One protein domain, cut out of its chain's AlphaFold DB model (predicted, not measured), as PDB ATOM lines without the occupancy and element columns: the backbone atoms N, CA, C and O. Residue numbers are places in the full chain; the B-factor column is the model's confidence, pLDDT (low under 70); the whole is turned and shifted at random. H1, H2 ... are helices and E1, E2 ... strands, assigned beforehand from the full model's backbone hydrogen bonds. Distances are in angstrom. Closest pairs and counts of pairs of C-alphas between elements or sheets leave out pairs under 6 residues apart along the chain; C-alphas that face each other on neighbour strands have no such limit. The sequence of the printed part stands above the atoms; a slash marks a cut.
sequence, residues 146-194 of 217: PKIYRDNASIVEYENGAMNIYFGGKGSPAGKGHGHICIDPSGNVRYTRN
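AT A GLANCE: This is residues 146 to 194 of the 217 residues of an uncharacterized protein of Candidatus Saccharibacteria bacterium CG2_30_41_52 (UniProt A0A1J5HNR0). A single small sheet of four antiparallel strands, running back and forth in the order E1 E2 E3 E4, has one short helix, H1, by one end and the long loop 168 to 178 at that same end. The 49 printed residues, under half in named elements, run H1 E1 E2 E3 E4, mostly strand. The whole is compact, radius of gyration of the C-alphas 10.6 A, with an elongated outline of 30 by 18 by 17 A.

HOW THE PARTS SIT: Start at H1, residues 147 to 150, which only grazes the sheet with residues 148 to 150; too short for an O i to N i+4 pair, it has its 1 O i to N i+3 pair within range. Next come E1, 154 to 157, and E2, 163 to 167, a hairpin at 171 degrees; find N 154 and O 166, 2.8 A, within hydrogen-bond range. E3, 179 to 183, forms a hairpin with E2 at 164 degrees (N 165 and O 181, 2.8 A). E4, 189 to 193, forms one with E3 at 175 degrees (N 182 and O 191, 2.9 A), completing a meander, each strand the antiparallel neighbour of the one before. Edge strands E1 and E4 are apart.

IN THESE COORDINATES: Find C-alpha 147 at (-2.225, -3.547, 48.999), where H1 begins. E2 spans 13.3 A, E3 13.5 A, E4 11.1 A, E1 9.9 A and H1 5.2 A; E4 ends at C-alpha 193, (12.223, -4.223, 43.548).

THE WHOLE: The C-alphas of Gly 171 and Ser 186, 31.3 A, are the two farthest apart. The link E2 to E3 is long; the printed part has no cut, and no printed residue is under 70 in pLDDT.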
ATOM      1  N   PRO A 146       2.515  -4.138  48.223       92.75
ATOM      2  CA  PRO A 146       1.579  -3.059  48.524       92.75
ATOM      3  C   PRO A 146       0.134  -3.467  48.221       92.75
ATOM      4  O   PRO A 146      -0.135  -4.081  47.190       92.75
ATOM      5  N   LYS A 147      -0.811  -3.122  49.110       93.06
ATOM      6  CA  LYS A 147      -2.225  -3.547  48.999       93.06
ATOM      7  C   LYS A 147      -2.834  -3.228  47.630       93.06
ATOM      8  O   LYS A 147      -3.512  -4.088  47.081       93.06
ATOM      9  N   ILE A 148      -2.507  -2.058  47.073       93.00
ATOM     10  CA  ILE A 148      -2.971  -1.588  45.757       93.00
ATOM     11  C   ILE A 148      -2.650  -2.547  44.603       93.00
ATOM     12  O   ILE A 148      -3.335  -2.526  43.588       93.00
ATOM     13  N   TYR A 149      -1.641  -3.409  44.754       93.31
ATOM     14  CA  TYR A 149      -1.235  -4.341  43.708       93.31
ATOM     15  C   TYR A 149      -1.599  -5.801  43.993       93.31
ATOM     16  O   TYR A 149      -1.406  -6.644  43.121       93.31
ATOM     17  N   ARG A 150      -2.110  -6.138  45.186       91.19
ATOM     18  CA  ARG A 150      -2.280  -7.542  45.610       91.19
ATOM     19  C   ARG A 150      -3.285  -8.307  44.759       91.19
ATOM     20  O   ARG A 150      -3.022  -9.453  44.397       91.19
ATOM     21  N   ASP A 151      -4.412  -7.688  44.425       88.56
ATOM     22  CA  ASP A 151      -5.464  -8.363  43.660       88.56
ATOM     23  C   ASP A 151      -4.973  -8.738  42.258       88.56
ATOM     24  O   ASP A 151      -5.191  -9.864  41.811       88.56
ATOM     25  N   ASN A 152      -4.180  -7.856  41.643       90.00
ATOM     26  CA  ASN A 152      -3.593  -8.047  40.321       90.00
ATOM     27  C   ASN A 152      -2.134  -8.541  40.362       90.00
ATOM     28  O   ASN A 152      -1.412  -8.358  39.399       90.00
ATOM     29  N   ALA A 153      -1.630  -9.126  41.450       92.19
ATOM     30  CA  ALA A 153      -0.255  -9.643  41.466       92.19
ATOM     31  C   ALA A 153      -0.167 -11.018  40.777       92.19
ATOM     32  O   ALA A 153      -1.014 -11.885  40.998       92.19
ATOM     33  N   SER A 154       0.874 -11.277  39.990       90.44
ATOM     34  CA  SER A 154       1.171 -12.631  39.506       90.44
ATOM     35  C   SER A 154       2.111 -13.329  40.480       90.44
ATOM     36  O   SER A 154       3.063 -12.711  40.948       90.44
ATOM     37  N   ILE A 155       1.845 -14.599  40.787       91.06
ATOM     38  CA  ILE A 155       2.732 -15.452  41.584       91.06
ATOM     39  C   ILE A 155       3.134 -16.628  40.702       91.06
ATOM     40  O   ILE A 155       2.267 -17.337  40.191       91.06
ATOM     41  N   VAL A 156       4.434 -16.822  40.535       88.75
ATOM     42  CA  VAL A 156       5.032 -17.953  39.831       88.75
ATOM     43  C   VAL A 156       5.805 -18.759  40.859       88.75
ATOM     44  O   VAL A 156       6.788 -18.272  41.406       88.75
ATOM     45  N   GLU A 157       5.350 -19.970  41.149       86.38
ATOM     46  CA  GLU A 157       6.065 -20.895  42.028       86.38
ATOM     47  C   GLU A 157       6.874 -21.881  41.183       86.38
ATOM     48  O   GLU A 157       6.403 -22.362  40.150       86.38
ATOM     49  N   TYR A 158       8.093 -22.170  41.616       86.12
ATOM     50  CA  TYR A 158       8.991 -23.136  40.999       86.12
ATOM     51  C   TYR A 158       8.912 -24.485  41.725       86.12
ATOM     52  O   TYR A 158       8.438 -24.581  42.857       86.12
ATOM     53  N   GLU A 159       9.388 -25.555  41.085       84.25
ATOM     54  CA  GLU A 159       9.364 -26.913  41.659       84.25
ATOM     55  C   GLU A 159      10.145 -27.020  42.972       84.25
ATOM     56  O   GLU A 159       9.729 -27.724  43.889       84.25
ATOM     57  N   ASN A 160      11.234 -26.258  43.094       85.12
ATOM     58  CA  ASN A 160      12.041 -26.189  44.307       85.12
ATOM     59  C   ASN A 160      11.363 -25.418  45.457       85.12
ATOM     60  O   ASN A 160      11.950 -25.327  46.528       85.12
ATOM     61  N   GLY A 161      10.161 -24.860  45.258       84.62
ATOM     62  CA  GLY A 161       9.422 -24.073  46.250       84.62
ATOM     63  C   GLY A 161       9.783 -22.587  46.288       84.62
ATOM     64  O   GLY A 161       9.174 -21.838  47.049       84.62
ATOM     65  N   ALA A 162      10.739 -22.132  45.470       89.12
ATOM     66  CA  ALA A 162      10.983 -20.706  45.296       89.12
ATOM     67  C   ALA A 162       9.789 -20.055  44.585       89.12
ATOM     68  O   ALA A 162       9.120 -20.683  43.763       89.12
ATOM     69  N   MET A 163       9.528 -18.784  44.870       91.94
ATOM     70  CA  MET A 163       8.418 -18.046  44.271       91.94
ATOM     71  C   MET A 163       8.879 -16.691  43.753       91.94
ATOM     72  O   MET A 163       9.547 -15.948  44.467       91.94
ATOM     73  N   ASN A 164       8.431 -16.332  42.555       92.88
ATOM     74  CA  ASN A 164       8.527 -14.978  42.030       92.88
ATOM     75  C   ASN A 164       7.154 -14.316  42.051       92.88
ATOM     76  O   ASN A 164       6.145 -14.914  41.675       92.88
ATOM     77  N   ILE A 165       7.118 -13.057  42.471       94.50
ATOM     78  CA  ILE A 165       5.909 -12.244  42.515       94.50
ATOM     79  C   ILE A 165       6.122 -11.012  41.645       94.50
ATOM     80  O   ILE A 165       7.063 -10.251  41.863       94.50
ATOM     81  N   TYR A 166       5.214 -10.800  40.695       93.25
ATOM     82  CA  TYR A 166       5.229  -9.675  39.761       93.25
ATOM     83  C   TYR A 166       4.007  -8.789  39.978       93.25
ATOM     84  O   TYR A 166       2.887  -9.297  40.086       93.25
ATOM     85  N   PHE A 167       4.198  -7.473  40.053       94.31
ATOM     86  CA  PHE A 167       3.110  -6.549  40.367       94.31
ATOM     87  C   PHE A 167       3.359  -5.127  39.845       94.31
ATOM     88  O   PHE A 167       4.495  -4.730  39.625       94.31
ATOM     89  N   GLY A 168       2.304  -4.333  39.645       91.94
ATOM     90  CA  GLY A 168       2.423  -2.910  39.276       91.94
ATOM     91  C   GLY A 168       2.940  -2.610  37.861       91.94
ATOM     92  O   GLY A 168       3.187  -1.449  37.546       91.94
ATOM     93  N   GLY A 169       3.096  -3.623  37.002       90.81
ATOM     94  CA  GLY A 169       3.468  -3.430  35.600       90.81
ATOM     95  C   GLY A 169       2.353  -2.799  34.758       90.81
ATOM     96  O   GLY A 169       1.161  -2.957  35.032       90.81
ATOM     97  N   LYS A 170       2.739  -2.091  33.689       88.94
ATOM     98  CA  LYS A 170       1.787  -1.528  32.722       88.94
ATOM     99  C   LYS A 170       1.113  -2.645  31.916       88.94
ATOM    100  O   LYS A 170       1.796  -3.455  31.293       88.94
ATOM    101  N   GLY A 171      -0.221  -2.655  31.892       86.56
ATOM    102  CA  GLY A 171      -1.054  -3.587  31.112       86.56
ATOM    103  C   GLY A 171      -1.172  -4.997  31.701       86.56
ATOM    104  O   GLY A 171      -2.221  -5.620  31.583       86.56
ATOM    105  N   SER A 172      -0.138  -5.492  32.379       89.38
ATOM    106  CA  SER A 172      -0.163  -6.772  33.084       89.38
ATOM    107  C   SER A 172       0.739  -6.736  34.323       89.38
ATOM    108  O   SER A 172       1.625  -5.883  34.417       89.38
ATOM    109  N   PRO A 173       0.574  -7.673  35.272       86.75
ATOM    110  CA  PRO A 173       1.354  -7.688  36.513       86.75
ATOM    111  C   PRO A 173       2.860  -7.824  36.274       86.75
ATOM    112  O   PRO A 173       3.647  -7.247  37.013       86.75
ATOM    113  N   ALA A 174       3.241  -8.552  35.222       86.44
ATOM    114  CA  ALA A 174       4.615  -8.731  34.750       86.44
ATOM    115  C   ALA A 174       4.972  -7.793  33.575       86.44
ATOM    116  O   ALA A 174       5.968  -8.000  32.886       86.44
ATOM    117  N   GLY A 175       4.152  -6.771  33.316       85.88
ATOM    118  CA  GLY A 175       4.335  -5.817  32.224       85.88
ATOM    119  C   GLY A 175       5.511  -4.860  32.438       85.88
ATOM    120  O   GLY A 175       6.252  -4.948  33.420       85.88
ATOM    121  N   LYS A 176       5.690  -3.906  31.517       88.88
ATOM    122  CA  LYS A 176       6.769  -2.906  31.606       88.88
ATOM    123  C   LYS A 176       6.696  -2.153  32.938       88.88
ATOM    124  O   LYS A 176       5.619  -1.699  33.321       88.88
ATOM    125  N   GLY A 177       7.841  -2.016  33.607       89.38
ATOM    126  CA  GLY A 177       7.950  -1.303  34.881       89.38
ATOM    127  C   GLY A 177       7.424  -2.074  36.094       89.38
ATOM    128  O   GLY A 177       7.283  -1.469  37.148       89.38
ATOM    129  N   HIS A 178       7.136  -3.379  35.988       92.62
ATOM    130  CA  HIS A 178       6.663  -4.158  37.135       92.62
ATOM    131  C   HIS A 178       7.678  -4.177  38.285       92.62
ATOM    132  O   HIS A 178       8.890  -4.187  38.060       92.62
ATOM    133  N   GLY A 179       7.176  -4.234  39.513       92.88
ATOM    134  CA  GLY A 179       7.918  -4.643  40.695       92.88
ATOM    135  C   GLY A 179       8.071  -6.160  40.739       92.88
ATOM    136  O   GLY A 179       7.237  -6.897  40.207       92.88
ATOM    137  N   HIS A 180       9.157  -6.619  41.348       94.50
ATOM    138  CA  HIS A 180       9.545  -8.023  41.364       94.50
ATOM    139  C   HIS A 180      10.045  -8.409  42.754       94.50
ATOM    140  O   HIS A 180      10.917  -7.744  43.309       94.50
ATOM    141  N   ILE A 181       9.484  -9.475  43.319       93.81
ATOM    142  CA  ILE A 181       9.929 -10.050  44.588       93.81
ATOM    143  C   ILE A 181      10.256 -11.521  44.368       93.81
ATOM    144  O   ILE A 181       9.417 -12.249  43.842       93.81
ATOM    145  N   CYS A 182      11.434 -11.953  44.814       92.69
ATOM    146  CA  CYS A 182      11.808 -13.365  44.846       92.69
ATOM    147  C   CYS A 182      11.808 -13.864  46.291       92.69
ATOM    148  O   CYS A 182      12.411 -13.245  47.175       92.69
ATOM    149  N   ILE A 183      11.169 -15.003  46.515       91.50
ATOM    150  CA  ILE A 183      11.089 -15.705  47.793       91.50
ATOM    151  C   ILE A 183      11.787 -17.052  47.623       91.50
ATOM    152  O   ILE A 183      11.548 -17.754  46.639       91.50
ATOM    153  N   ASP A 184      12.659 -17.410  48.558       89.88
ATOM    154  CA  ASP A 184      13.293 -18.727  48.575       89.88
ATOM    155  C   ASP A 184      12.332 -19.829  49.072       89.88
ATOM    156  O   ASP A 184      11.257 -19.530  49.600       89.88
ATOM    157  N   PRO A 185      12.699 -21.117  48.942       87.50
ATOM    158  CA  PRO A 185      11.864 -22.224  49.419       87.50
ATOM    159  C   PRO A 185      11.580 -22.210  50.928       87.50
ATOM    160  O   PRO A 185      10.622 -22.833  51.386       87.50
ATOM    161  N   SER A 186      12.405 -21.511  51.713       86.94
ATOM    162  CA  SER A 186      12.217 -21.330  53.155       86.94
ATOM    163  C   SER A 186      11.226 -20.206  53.484       86.94
ATOM    164  O   SER A 186      10.899 -20.014  54.653       86.94
ATOM    165  N   GLY A 187      10.722 -19.483  52.480       84.00
ATOM    166  CA  GLY A 187       9.790 -18.371  52.645       84.00
ATOM    167  C   GLY A 187      10.468 -17.023  52.898       84.00
ATOM    168  O   GLY A 187       9.775 -16.042  53.174       84.00
ATOM    169  N   ASN A 188      11.798 -16.942  52.794       89.25
ATOM    170  CA  ASN A 188      12.532 -15.698  52.990       89.25
ATOM    171  C   ASN A 188      12.611 -14.908  51.690       89.25
ATOM    172  O   ASN A 188      12.934 -15.433  50.623       89.25
ATOM    173  N   VAL A 189      12.365 -13.606  51.790       91.50
ATOM    174  CA  VAL A 189      12.519 -12.685  50.667       91.50
ATOM    175  C   VAL A 189      14.010 -12.509  50.365       91.50
ATOM    176  O   VAL A 189      14.768 -12.052  51.217       91.50
ATOM    177  N   ARG A 190      14.430 -12.876  49.151       91.19
ATOM    178  CA  ARG A 190      15.825 -12.773  48.679       91.19
ATOM    179  C   ARG A 190      16.074 -11.557  47.804       91.19
ATOM    180  O   ARG A 190      17.205 -11.101  47.695       91.19
ATOM    181  N   TYR A 191      15.025 -11.058  47.166       90.19
ATOM    182  CA  TYR A 191      15.102  -9.929  46.259       90.19
ATOM    183  C   TYR A 191      13.788  -9.159  46.287       90.19
ATOM    184  O   TYR A 191      12.718  -9.768  46.278       90.19
ATOM    185  N   THR A 192      13.874  -7.830  46.297       92.31
ATOM    186  CA  THR A 192      12.725  -6.931  46.169       92.31
ATOM    187  C   THR A 192      13.075  -5.785  45.246       92.31
ATOM    188  O   THR A 192      14.131  -5.174  45.395       92.31
ATOM    189  N   ARG A 193      12.155  -5.435  44.359       91.19
ATOM    190  CA  ARG A 193      12.223  -4.223  43.548       91.19
ATOM    191  C   ARG A 193      10.827  -3.646  43.392       91.19
ATOM    192  O   ARG A 193       9.895  -4.399  43.090       91.19
ATOM    193  N   ASN A 194      10.669  -2.341  43.594       91.44
ATOM    194  CA  ASN A 194       9.376  -1.699  43.412       91.44
ATOM    195  C   ASN A 194       9.082  -1.476  41.923       91.44
ATOM    196  O   ASN A 194       9.978  -1.543  41.072       91.44
TER     197      ASN A 194